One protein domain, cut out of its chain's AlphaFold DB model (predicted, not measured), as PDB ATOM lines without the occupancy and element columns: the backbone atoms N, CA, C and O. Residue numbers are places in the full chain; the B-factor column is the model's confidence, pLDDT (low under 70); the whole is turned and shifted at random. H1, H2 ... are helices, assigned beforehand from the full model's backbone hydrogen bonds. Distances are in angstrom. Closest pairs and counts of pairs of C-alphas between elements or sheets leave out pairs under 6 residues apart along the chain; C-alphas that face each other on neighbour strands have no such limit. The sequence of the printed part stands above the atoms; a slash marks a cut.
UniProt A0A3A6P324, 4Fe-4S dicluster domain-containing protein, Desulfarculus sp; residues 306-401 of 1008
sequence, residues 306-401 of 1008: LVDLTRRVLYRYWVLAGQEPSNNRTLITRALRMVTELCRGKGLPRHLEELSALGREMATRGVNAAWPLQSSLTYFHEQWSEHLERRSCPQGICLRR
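What this domain is: This is residues 306 to 401 of the 1008 residues of the protein "4Fe-4S dicluster domain-containing protein" of Desulfarculus sp (UniProt A0A3A6P324). Four helices, H1 to H4, form a short bundle, each running opposite to the one before, somewhat splayed between H3 and H4; H5 caps one end. A tail without named elements follows. The printed part has 96 residues, five named helices and no named strand: all helix, compact, radius of gyration of the C-alphas 12.7 A, spans 39 by 27 by 20 A.

Where its parts are: H1, residues 306 to 320, begins at C-alpha (151.024, 176.809, 200.579) and measures 21.0 A. H2, 328 to 343, measures 22.9 A; H3, 351 to 364, 19.8 A. H4 is 370 to 379; H5, 381 to 389, ends at (138.632, 167.592, 205.543).

How they stand to each other: H1 and H2, a hairpin, touch at C-alphas 314 and 336, 5.7 A, tilt 26 degrees. H2 and H3, also a hairpin, touch at 335 and 355, 5.9 A. H3 and H4 touch at 359 and 370, 4.8 A, a steep tilt of 46 degrees. H4 touches H1 at 372 and 310, 6.2 A. H5 only just touches H1 and H2, only at their ends, 3 pairs within 8 A each. In the five helices every O i to N i+4 pair is within hydrogen-bond range.

The domain as a whole: The farthest C-alphas, Pro 325 and Arg 390, are 39.4 A apart. The printed part has no cut and no long link between helices. Residues 325 to 326 are under pLDDT 70.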
ATOM      1  N   LEU A 306     150.604 177.045 201.960       92.75
ATOM      2  CA  LEU A 306     151.024 176.809 200.579       92.75
ATOM      3  C   LEU A 306     149.835 176.733 199.611       92.75
ATOM      4  O   LEU A 306     149.931 177.193 198.474       92.75
ATOM      5  N   VAL A 307     148.677 176.258 200.079       93.81
ATOM      6  CA  VAL A 307     147.414 176.297 199.319       93.81
ATOM      7  C   VAL A 307     147.013 177.742 198.983       93.81
ATOM      8  O   VAL A 307     146.645 178.047 197.846       93.81
ATOM      9  N   ASP A 308     147.132 178.666 199.943       90.69
ATOM     10  CA  ASP A 308     146.845 180.088 199.713       90.69
ATOM     11  C   ASP A 308     147.908 180.775 198.847       90.69
ATOM     12  O   ASP A 308     147.563 181.613 198.015       90.69
ATOM     13  N   LEU A 309     149.185 180.412 198.991       91.12
ATOM     14  CA  LEU A 309     150.244 180.896 198.099       91.12
ATOM     15  C   LEU A 309     149.985 180.456 196.653       91.12
ATOM     16  O   LEU A 309     149.969 181.296 195.753       91.12
ATOM     17  N   THR A 310     149.636 179.183 196.446       94.81
ATOM     18  CA  THR A 310     149.254 178.642 195.131       94.81
ATOM     19  C   THR A 310     148.056 179.402 194.560       94.81
ATOM     20  O   THR A 310     148.045 179.782 193.389       94.81
ATOM     21  N   ARG A 311     147.050 179.716 195.390       92.38
ATOM     22  CA  ARG A 311     145.908 180.558 194.996       92.38
ATOM     23  C   ARG A 311     146.350 181.936 194.490       92.38
ATOM     24  O   ARG A 311     145.810 182.418 193.495       92.38
ATOM     25  N   ARG A 312     147.284 182.606 195.177       89.12
ATOM     26  CA  ARG A 312     147.784 183.937 194.778       89.12
ATOM     27  C   ARG A 312     148.569 183.873 193.472       89.12
ATOM     28  O   ARG A 312     148.334 184.697 192.591       89.12
ATOM     29  N   VAL A 313     149.419 182.866 193.322       92.56
ATOM     30  CA  VAL A 313     150.182 182.600 192.098       92.56
ATOM     31  C   VAL A 313     149.250 182.346 190.907       92.56
ATOM     32  O   VAL A 313     149.376 182.996 189.871       92.56
ATOM     33  N   LEU A 314     148.222 181.505 191.066       93.81
ATOM     34  CA  LEU A 314     147.208 181.295 190.024       93.81
ATOM     35  C   LEU A 314     146.455 182.585 189.672       93.81
ATOM     36  O   LEU A 314     146.101 182.797 188.512       93.81
ATOM     37  N   TYR A 315     146.217 183.470 190.644       90.69
ATOM     38  CA  TYR A 315     145.649 184.789 190.371       90.69
ATOM     39  C   TYR A 315     146.598 185.662 189.535       90.69
ATOM     40  O   TYR A 315     146.133 186.292 188.585       90.69
ATOM     41  N   ARG A 316     147.906 185.681 189.832       89.56
ATOM     42  CA  ARG A 316     148.907 186.408 189.027       89.56
ATOM     43  C   ARG A 316     148.918 185.904 187.584       89.56
ATOM     44  O   ARG A 316     148.726 186.700 186.665       89.56
ATOM     45  N   TYR A 317     148.989 184.586 187.387       92.69
ATOM     46  CA  TYR A 317     148.874 183.974 186.059       92.69
ATOM     47  C   TYR A 317     147.559 184.328 185.356       92.69
ATOM     48  O   TYR A 317     147.549 184.602 184.160       92.69
ATOM     49  N   TRP A 318     146.438 184.368 186.081       91.50
ATOM     50  CA  TRP A 318     145.144 184.748 185.513       91.50
ATOM     51  C   TRP A 318     145.099 186.208 185.036       91.50
ATOM     52  O   TRP A 318     144.428 186.508 184.043       91.50
ATOM     53  N   VAL A 319     145.796 187.116 185.730       87.75
ATOM     54  CA  VAL A 319     145.938 188.521 185.317       87.75
ATOM     55  C   VAL A 319     146.788 188.626 184.053       87.75
ATOM     56  O   VAL A 319     146.346 189.274 183.102       87.75
ATOM     57  N   LEU A 320     147.947 187.957 184.018       88.75
ATOM     58  CA  LEU A 320     148.835 187.920 182.849       88.75
ATOM     59  C   LEU A 320     148.121 187.327 181.624       88.75
ATOM     60  O   LEU A 320     148.098 187.934 180.557       88.75
ATOM     61  N   ALA A 321     147.378 186.232 181.814       89.88
ATOM     62  CA  ALA A 321     146.572 185.600 180.770       89.88
ATOM     63  C   ALA A 321     145.478 186.504 180.181       89.88
ATOM     64  O   ALA A 321     144.902 186.181 179.147       89.88
ATOM     65  N   GLY A 322     145.147 187.624 180.832       82.56
ATOM     66  CA  GLY A 322     144.233 188.624 180.289       82.56
ATOM     67  C   GLY A 322     144.785 189.424 179.112       82.56
ATOM     68  O   GLY A 322     143.989 190.089 178.451       82.56
ATOM     69  N   GLN A 323     146.096 189.374 178.872       74.56
ATOM     70  CA  GLN A 323     146.769 190.070 177.771       74.56
ATOM     71  C   GLN A 323     147.137 189.135 176.609       74.56
ATOM     72  O   GLN A 323     147.514 189.603 175.541       74.56
ATOM     73  N   GLU A 324     146.967 187.828 176.797       74.62
ATOM     74  CA  GLU A 324     147.307 186.799 175.819       74.62
ATOM     75  C   GLU A 324     146.118 186.487 174.891       74.62
ATOM     76  O   GLU A 324     144.975 186.411 175.356       74.62
ATOM     77  N   PRO A 325     146.341 186.218 173.592       63.59
ATOM     78  CA  PRO A 325     145.274 185.920 172.631       63.59
ATOM     79  C   PRO A 325     144.615 184.532 172.815       63.59
ATOM     80  O   PRO A 325     143.715 184.168 172.060       63.59
ATOM     81  N   SER A 326     145.048 183.734 173.798       67.50
ATOM     82  CA  SER A 326     144.657 182.328 173.982       67.50
ATOM     83  C   SER A 326     143.462 182.119 174.933       67.50
ATOM     84  O   SER A 326     143.213 182.890 175.857       67.50
ATOM     85  N   ASN A 327     142.746 180.991 174.793       72.56
ATOM     86  CA  ASN A 327     141.673 180.576 175.724       72.56
ATOM     87  C   ASN A 327     142.210 180.004 177.065       72.56
ATOM     88  O   ASN A 327     141.492 179.334 177.811       72.56
ATOM     89  N   ASN A 328     143.483 180.243 177.393       87.31
ATOM     90  CA  ASN A 328     144.130 179.692 178.589       87.31
ATOM     91  C   ASN A 328     143.625 180.347 179.880       87.31
ATOM     92  O   ASN A 328     143.571 179.705 180.932       87.31
ATOM     93  N   ARG A 329     143.136 181.590 179.800       87.88
ATOM     94  CA  ARG A 329     142.562 182.308 180.946       87.88
ATOM     95  C   ARG A 329     141.392 181.559 181.591       87.88
ATOM     96  O   ARG A 329     141.256 181.574 182.816       87.88
ATOM     97  N   THR A 330     140.576 180.859 180.800       87.31
ATOM     98  CA  THR A 330     139.446 180.055 181.298       87.31
ATOM     99  C   THR A 330     139.919 178.863 182.136       87.31
ATOM    100  O   THR A 330     139.322 178.567 183.172       87.31
ATOM    101  N   LEU A 331     141.014 178.204 181.741       89.88
ATOM    102  CA  LEU A 331     141.595 177.092 182.504       89.88
ATOM    103  C   LEU A 331     142.083 177.565 183.873       89.88
ATOM    104  O   LEU A 331     141.723 176.982 184.897       89.88
ATOM    105  N   ILE A 332     142.829 178.672 183.893       93.50
ATOM    106  CA  ILE A 332     143.366 179.250 185.130       93.50
ATOM    107  C   ILE A 332     142.221 179.728 186.035       93.50
ATOM    108  O   ILE A 332     142.253 179.493 187.239       93.50
ATOM    109  N   THR A 333     141.156 180.306 185.461       90.94
ATOM    110  CA  THR A 333     139.935 180.706 186.195       90.94
ATOM    111  C   THR A 333     139.332 179.528 186.966       90.94
ATOM    112  O   THR A 333     139.011 179.668 188.147       90.94
ATOM    113  N   ARG A 334     139.195 178.357 186.322       91.56
ATOM    114  CA  ARG A 334     138.627 177.149 186.947       91.56
ATOM    115  C   ARG A 334     139.480 176.671 188.122       91.56
ATOM    116  O   ARG A 334     138.933 176.440 189.200       91.56
ATOM    117  N   ALA A 335     140.797 176.579 187.930       94.56
ATOM    118  CA  ALA A 335     141.723 176.179 188.987       94.56
ATOM    119  C   ALA A 335     141.685 177.173 190.157       94.56
ATOM    120  O   ALA A 335     141.371 176.796 191.285       94.56
ATOM    121  N   LEU A 336     141.884 178.465 189.877       92.12
ATOM    122  CA  LEU A 336     141.875 179.536 190.872       92.12
ATOM    123  C   LEU A 336     140.594 179.539 191.716       92.12
ATOM    124  O   LEU A 336     140.657 179.684 192.938       92.12
ATOM    125  N   ARG A 337     139.427 179.356 191.087       89.25
ATOM    126  CA  ARG A 337     138.144 179.283 191.794       89.25
ATOM    127  C   ARG A 337     138.104 178.113 192.775       89.25
ATOM    128  O   ARG A 337     137.740 178.323 193.928       89.25
ATOM    129  N   MET A 338     138.487 176.911 192.344       92.62
ATOM    130  CA  MET A 338     138.474 175.719 193.201       92.62
ATOM    131  C   MET A 338     139.448 175.834 194.370       92.62
ATOM    132  O   MET A 338     139.052 175.577 195.507       92.62
ATOM    133  N   VAL A 339     140.681 176.290 194.114       93.00
ATOM    134  CA  VAL A 339     141.661 176.544 195.181       93.00
ATOM    135  C   VAL A 339     141.114 177.577 196.164       93.00
ATOM    136  O   VAL A 339     141.201 177.401 197.376       93.00
ATOM    137  N   THR A 340     140.465 178.631 195.667       88.12
ATOM    138  CA  THR A 340     139.901 179.640 196.561       88.12
ATOM    139  C   THR A 340     138.737 179.110 197.397       88.12
ATOM    140  O   THR A 340     138.629 179.454 198.571       88.12
ATOM    141  N   GLU A 341     137.868 178.267 196.840       86.44
ATOM    142  CA  GLU A 341     136.807 177.629 197.623       86.44
ATOM    143  C   GLU A 341     137.383 176.662 198.673       86.44
ATOM    144  O   GLU A 341     136.884 176.646 199.798       86.44
ATOM    145  N   LEU A 342     138.480 175.951 198.381       90.25
ATOM    146  CA  LEU A 342     139.226 175.158 199.371       90.25
ATOM    147  C   LEU A 342     139.779 176.030 200.508       90.25
ATOM    148  O   LEU A 342     139.485 175.762 201.672       90.25
ATOM    149  N   CYS A 343     140.466 177.137 200.197       88.38
ATOM    150  CA  CYS A 343     140.947 178.106 201.196       88.38
ATOM    151  C   CYS A 343     139.827 178.666 202.093       88.38
ATOM    152  O   CYS A 343     140.086 179.129 203.204       88.38
ATOM    153  N   ARG A 344     138.575 178.646 201.616       83.62
ATOM    154  CA  ARG A 344     137.384 179.130 202.333       83.62
ATOM    155  C   ARG A 344     136.619 178.045 203.087       83.62
ATOM    156  O   ARG A 344     135.559 178.350 203.630       83.62
ATOM    157  N   GLY A 345     137.084 176.797 203.068       85.00
ATOM    158  CA  GLY A 345     136.359 175.678 203.671       85.00
ATOM    159  C   GLY A 345     135.123 175.227 202.889       85.00
ATOM    160  O   GLY A 345     134.254 174.546 203.427       85.00
ATOM    161  N   LYS A 346     135.021 175.623 201.617       86.25
ATOM    162  CA  LYS A 346     133.936 175.270 200.688       86.25
ATOM    163  C   LYS A 346     134.380 174.244 199.638       86.25
ATOM    164  O   LYS A 346     133.729 174.080 198.607       86.25
ATOM    165  N   GLY A 347     135.503 173.571 199.886       86.00
ATOM    166  CA  GLY A 347     136.004 172.497 199.040       86.00
ATOM    167  C   GLY A 347     135.031 171.320 198.948       86.00
ATOM    168  O   GLY A 347     134.343 170.994 199.914       86.00
ATOM    169  N   LEU A 348     134.987 170.678 197.783       89.75
ATOM    170  CA  LEU A 348     134.282 169.417 197.557       89.75
ATOM    171  C   LEU A 348     135.313 168.311 197.302       89.75
ATOM    172  O   LEU A 348     136.358 168.618 196.729       89.75
ATOM    173  N   PRO A 349     135.025 167.038 197.640       86.75
ATOM    174  CA  PRO A 349     135.991 165.945 197.486       86.75
ATOM    175  C   PRO A 349     136.613 165.837 196.088       86.75
ATOM    176  O   PRO A 349     137.822 165.694 195.951       86.75
ATOM    177  N   ARG A 350     135.804 166.038 195.043       92.62
ATOM    178  CA  ARG A 350     136.253 166.016 193.640       92.62
ATOM    179  C   ARG A 350     137.232 167.130 193.249       92.62
ATOM    180  O   ARG A 350     137.865 167.032 192.206       92.62
ATOM    181  N   HIS A 351     137.363 168.201 194.041       94.38
ATOM    182  CA  HIS A 351     138.196 169.345 193.659       94.38
ATOM    183  C   HIS A 351     139.675 168.972 193.501       94.38
ATOM    184  O   HIS A 351     140.312 169.510 192.606       94.38
ATOM    185  N   LEU A 352     140.230 168.076 194.326       94.75
ATOM    186  CA  LEU A 352     141.651 167.706 194.221       94.75
ATOM    187  C   LEU A 352     141.944 166.934 192.923       94.75
ATOM    188  O   LEU A 352     142.933 167.210 192.239       94.75
ATOM    189  N   GLU A 353     141.044 166.030 192.536       94.81
ATOM    190  CA  GLU A 353     141.122 165.295 191.269       94.81
ATOM    191  C   GLU A 353     140.964 166.235 190.065       94.81
ATOM    192  O   GLU A 353     141.753 166.180 189.119       94.81
ATOM    193  N   GLU A 354     139.986 167.146 190.116       96.88
ATOM    194  CA  GLU A 354     139.753 168.149 189.072       96.88
ATOM    195  C   GLU A 354     140.930 169.127 188.934       96.88
ATOM    196  O   GLU A 354     141.328 169.457 187.816       96.88
ATOM    197  N   LEU A 355     141.522 169.570 190.048       97.50
ATOM    198  CA  LEU A 355     142.716 170.418 190.055       97.50
ATOM    199  C   LEU A 355     143.919 169.692 189.449       97.50
ATOM    200  O   LEU A 355     144.616 170.263 188.613       97.50
ATOM    201  N   SER A 356     144.116 168.417 189.793       96.50
ATOM    202  CA  SER A 356     145.172 167.585 189.206       96.50
ATOM    203  C   SER A 356     144.989 167.415 187.693       96.50
ATOM    204  O   SER A 356     145.951 167.497 186.927       96.50
ATOM    205  N   ALA A 357     143.748 167.212 187.235       97.12
ATOM    206  CA  ALA A 357     143.430 167.124 185.813       97.12
ATOM    207  C   ALA A 357     143.690 168.448 185.075       97.12
ATOM    208  O   ALA A 357     144.297 168.435 184.004       97.12
ATOM    209  N   LEU A 358     143.300 169.582 185.666       96.56
ATOM    210  CA  LEU A 358     143.593 170.910 185.120       96.56
ATOM    211  C   LEU A 358     145.093 171.188 185.051       96.56
ATOM    212  O   LEU A 358     145.551 171.732 184.051       96.56
ATOM    213  N   GLY A 359     145.858 170.790 186.070       96.25
ATOM    214  CA  GLY A 359     147.313 170.908 186.062       96.25
ATOM    215  C   GLY A 359     147.925 170.189 184.860       96.25
ATOM    216  O   GLY A 359     148.715 170.786 184.129       96.25
ATOM    217  N   ARG A 360     147.528 168.934 184.602       96.38
ATOM    218  CA  ARG A 360     148.005 168.163 183.435       96.38
ATOM    219  C   ARG A 360     147.587 168.790 182.104       96.38
ATOM    220  O   ARG A 360     148.379 168.831 181.163       96.38
ATOM    221  N   GLU A 361     146.359 169.299 182.026       95.62
ATOM    222  CA  GLU A 361     145.862 169.996 180.837       95.62
ATOM    223  C   GLU A 361     146.663 171.278 180.553       95.62
ATOM    224  O   GLU A 361     147.021 171.526 179.403       95.62
ATOM    225  N   MET A 362     146.985 172.068 181.585       95.12
ATOM    226  CA  MET A 362     147.827 173.265 181.459       95.12
ATOM    227  C   MET A 362     149.237 172.916 180.973       95.12
ATOM    228  O   MET A 362     149.708 173.546 180.028       95.12
ATOM    229  N   ALA A 363     149.867 171.884 181.543       92.94
ATOM    230  CA  ALA A 363     151.200 171.438 181.126       92.94
ATOM    231  C   ALA A 363     151.219 170.980 179.660       92.94
ATOM    232  O   ALA A 363     152.078 171.393 178.892       92.94
ATOM    233  N   THR A 364     150.209 170.213 179.233       92.88
ATOM    234  CA  THR A 364     150.078 169.757 177.832       92.88
ATOM    235  C   THR A 364     149.959 170.928 176.848       92.88
ATOM    236  O   THR A 364     150.350 170.818 175.690       92.88
ATOM    237  N   ARG A 365     149.411 172.061 177.301       91.25
ATOM    238  CA  ARG A 365     149.267 173.293 176.514       91.25
ATOM    239  C   ARG A 365     150.451 174.258 176.670       91.25
ATOM    240  O   ARG A 365     150.375 175.358 176.131       91.25
ATOM    241  N   GLY A 366     151.491 173.884 177.419       90.44
ATOM    242  CA  GLY A 366     152.653 174.734 177.689       90.44
ATOM    243  C   GLY A 366     152.335 175.973 178.532       90.44
ATOM    244  O   GLY A 366     152.943 177.017 178.322       90.44
ATOM    245  N   VAL A 367     151.347 175.902 179.433       92.44
ATOM    246  CA  VAL A 367     150.969 177.012 180.325       92.44
ATOM    247  C   VAL A 367     151.695 176.868 181.666       92.44
ATOM    248  O   VAL A 367     151.412 175.934 182.417       92.44
ATOM    249  N   ASN A 368     152.543 177.839 182.015       92.88
ATOM    250  CA  ASN A 368     153.424 177.803 183.195       92.88
ATOM    251  C   ASN A 368     152.669 177.775 184.533       92.88
ATOM    252  O   ASN A 368     153.193 177.294 185.531       92.88
ATOM    253  N   ALA A 369     151.390 178.172 184.554       95.25
ATOM    254  CA  ALA A 369     150.513 177.989 185.716       95.25
ATOM    255  C   ALA A 369     150.361 176.512 186.151       95.25
ATOM    256  O   ALA A 369     149.882 176.248 187.257       95.25
ATOM    257  N   ALA A 370     150.760 175.556 185.303       96.25
ATOM    258  CA  ALA A 370     150.844 174.147 185.652       96.25
ATOM    259  C   ALA A 370     151.865 173.870 186.763       96.25
ATOM    260  O   ALA A 370     151.537 173.104 187.666       96.25
ATOM    261  N   TRP A 371     153.046 174.501 186.729       96.06
ATOM    262  CA  TRP A 371     154.135 174.265 187.684       96.06
ATOM    263  C   TRP A 371     153.695 174.417 189.147       96.06
ATOM    264  O   TRP A 371     153.715 173.427 189.881       96.06
ATOM    265  N   PRO A 372     153.178 175.583 189.588       97.25
ATOM    266  CA  PRO A 372     152.764 175.769 190.975       97.25
ATOM    267  C   PRO A 372     151.588 174.902 191.377       97.25
ATOM    268  O   PRO A 372     151.493 174.491 192.532       97.25
ATOM    269  N   LEU A 373     150.672 174.613 190.452       97.62
ATOM    270  CA  LEU A 373     149.522 173.777 190.758       97.62
ATOM    271  C   LEU A 373     149.936 172.313 190.941       97.62
ATOM    272  O   LEU A 373     149.520 171.677 191.903       97.62
ATOM    273  N   GLN A 374     150.754 171.775 190.039       96.56
ATOM    274  CA  GLN A 374     151.168 170.377 190.091       96.56
ATOM    275  C   GLN A 374     152.142 170.117 191.238       96.56
ATOM    276  O   GLN A 374     151.935 169.163 191.993       96.56
ATOM    277  N   SER A 375     153.157 170.967 191.416       97.44
ATOM    278  CA  SER A 375     154.158 170.768 192.466       97.44
ATOM    279  C   SER A 375     153.522 170.893 193.857       97.44
ATOM    280  O   SER A 375     153.796 170.081 194.740       97.44
ATOM    281  N   SER A 376     152.596 171.846 194.049       97.25
ATOM    282  CA  SER A 376     151.874 171.999 195.320       97.25
ATOM    283  C   SER A 376     150.979 170.801 195.638       97.25
ATOM    284  O   SER A 376     150.960 170.353 196.782       97.25
ATOM    285  N   LEU A 377     150.250 170.266 194.655       96.12
ATOM    286  CA  LEU A 377     149.415 169.074 194.840       96.12
ATOM    287  C   LEU A 377     150.248 167.815 195.088       96.12
ATOM    288  O   LEU A 377     149.819 166.949 195.844       96.12
ATOM    289  N   THR A 378     151.424 167.720 194.466       95.75
ATOM    290  CA  THR A 378     152.308 166.551 194.568       95.75
ATOM    291  C   THR A 378     153.014 166.507 195.915       95.75
ATOM    292  O   THR A 378     152.883 165.535 196.652       95.75
ATOM    293  N   TYR A 379     153.744 167.569 196.259       96.62
ATOM    294  CA  TYR A 379     154.617 167.564 197.431       96.62
ATOM    295  C   TYR A 379     153.909 167.934 198.734       96.62
ATOM    296  O   TYR A 379     154.381 167.569 199.805       96.62
ATOM    297  N   PHE A 380     152.776 168.639 198.662       95.19
ATOM    298  CA  PHE A 380     152.068 169.153 199.840       95.19
ATOM    299  C   PHE A 380     150.625 168.648 199.917       95.19
ATOM    300  O   PHE A 380     149.756 169.315 200.484       95.19
ATOM    301  N   HIS A 381     150.365 167.462 199.355       93.56
ATOM    302  CA  HIS A 381     149.045 166.829 199.310       93.56
ATOM    303  C   HIS A 381     148.345 166.807 200.678       93.56
ATOM    304  O   HIS A 381     147.152 167.082 200.762       93.56
ATOM    305  N   GLU A 382     149.081 166.539 201.759       92.25
ATOM    306  CA  GLU A 382     148.538 166.523 203.120       92.25
ATOM    307  C   GLU A 382     147.876 167.857 203.495       92.25
ATOM    308  O   GLU A 382     146.724 167.872 203.923       92.25
ATOM    309  N   GLN A 383     148.534 168.992 203.231       91.38
ATOM    310  CA  GLN A 383     147.959 170.306 203.528       91.38
ATOM    311  C   GLN A 383     146.708 170.584 202.674       91.38
ATOM    312  O   GLN A 383     145.767 171.227 203.151       91.38
ATOM    313  N   TRP A 384     146.661 170.102 201.426       94.06
ATOM    314  CA  TRP A 384     145.464 170.179 200.577       94.06
ATOM    315  C   TRP A 384     144.310 169.331 201.125       94.06
ATOM    316  O   TRP A 384     143.178 169.819 201.194       94.06
ATOM    317  N   SER A 385     144.593 168.097 201.551       92.00
ATOM    318  CA  SER A 385     143.619 167.213 202.197       92.00
ATOM    319  C   SER A 385     143.082 167.821 203.487       92.00
ATOM    320  O   SER A 385     141.869 167.870 203.675       92.00
ATOM    321  N   GLU A 386     143.943 168.391 204.335       90.62
ATOM    322  CA  GLU A 386     143.512 169.042 205.574       90.62
ATOM    323  C   GLU A 386     142.555 170.216 205.311       90.62
ATOM    324  O   GLU A 386     141.557 170.359 206.021       90.62
ATOM    325  N   HIS A 387     142.790 171.028 204.268       90.81
ATOM    326  CA  HIS A 387     141.859 172.099 203.880       90.81
ATOM    327  C   HIS A 387     140.473 171.567 203.511       90.81
ATOM    328  O   HIS A 387     139.456 172.199 203.817       90.81
ATOM    329  N   LEU A 388     140.432 170.421 202.832       89.44
ATOM    330  CA  LEU A 388     139.200 169.774 202.412       89.44
ATOM    331  C   LEU A 388     138.467 169.133 203.603       89.44
ATOM    332  O   LEU A 388     137.271 169.369 203.781       89.44
ATOM    333  N   GLU A 389     139.180 168.363 204.422       88.00
ATOM    334  CA  GLU A 389     138.632 167.592 205.543       88.00
ATOM    335  C   GLU A 389     138.203 168.490 206.705       88.00
ATOM    336  O   GLU A 389     137.070 168.398 207.183       88.00
ATOM    337  N   ARG A 390     139.071 169.418 207.128       84.38
ATOM    338  CA  ARG A 390     138.788 170.337 208.242       84.38
ATOM    339  C   ARG A 390     137.907 171.511 207.839       84.38
ATOM    340  O   ARG A 390     137.497 172.288 208.703       84.38
ATOM    341  N   ARG A 391     137.676 171.704 206.533       83.44
ATOM    342  CA  ARG A 391     137.018 172.893 205.963       83.44
ATOM    343  C   ARG A 391     137.604 174.204 206.501       83.44
ATOM    344  O   ARG A 391     136.896 175.187 206.706       83.44
ATOM    345  N   SER A 392     138.902 174.211 206.769       82.69
ATOM    346  CA  SER A 392     139.622 175.346 207.330       82.69
ATOM    347  C   SER A 392     141.114 175.200 207.062       82.69
ATOM    348  O   SER A 392     141.614 174.105 206.819       82.69
ATOM    349  N   CYS A 393     141.822 176.327 207.076       85.12
ATOM    350  CA  CYS A 393     143.272 176.337 206.953       85.12
ATOM    351  C   CYS A 393     143.896 175.773 208.238       85.12
ATOM    352  O   CYS A 393     143.609 176.327 209.304       85.12
ATOM    353  N   PRO A 394     144.771 174.757 208.165       79.69
ATOM    354  CA  PRO A 394     145.424 174.197 209.346       79.69
ATOM    355  C   PRO A 394     146.307 175.230 210.061       79.69
ATOM    356  O   PRO A 394     146.380 175.231 211.283       79.69
ATOM    357  N   GLN A 395     146.881 176.184 209.322       82.06
ATOM    358  CA  GLN A 395     147.649 177.307 209.873       82.06
ATOM    359  C   GLN A 395     146.761 178.499 210.296       82.06
ATOM    360  O   GLN A 395     147.251 179.485 210.844       82.06
ATOM    361  N   GLY A 396     145.453 178.470 210.006       81.50
ATOM    362  CA  GLY A 396     144.519 179.555 210.334       81.50
ATOM    363  C   GLY A 396     144.709 180.851 209.529       81.50
ATOM    364  O   GLY A 396     144.229 181.905 209.946       81.50
ATOM    365  N   ILE A 397     145.402 180.811 208.383       80.56
ATOM    366  CA  ILE A 397     145.831 182.016 207.641       80.56
ATOM    367  C   ILE A 397     144.828 182.433 206.560       80.56
ATOM    368  O   ILE A 397     144.535 183.620 206.434       80.56
ATOM    369  N   CYS A 398     144.262 181.482 205.806       82.94
ATOM    370  CA  CYS A 398     143.491 181.743 204.576       82.94
ATOM    371  C   CYS A 398     142.329 182.746 204.715       82.94
ATOM    372  O   CYS A 398     141.991 183.444 203.760       82.94
ATOM    373  N   LEU A 399     141.693 182.817 205.889       78.25
ATOM    374  CA  LEU A 399     140.564 183.717 206.161       78.25
ATOM    375  C   LEU A 399     140.889 184.805 207.186       78.25
ATOM    376  O   LEU A 399     140.045 185.659 207.476       78.25
ATOM    377  N   ARG A 400     142.106 184.803 207.733       82.56
ATOM    378  CA  ARG A 400     142.510 185.778 208.733       82.56
ATOM    379  C   ARG A 400     142.713 187.119 208.047       82.56
ATOM    380  O   ARG A 400     143.560 187.262 207.168       82.56
ATOM    381  N   ARG A 401     141.938 188.127 208.463       85.12
ATOM    382  CA  ARG A 401     142.186 189.515 208.054       85.12
ATOM    383  C   ARG A 401     143.617 189.873 208.460       85.12
ATOM    384  O   ARG A 401     143.929 189.806 209.651       85.12
TER     385      ARG A 401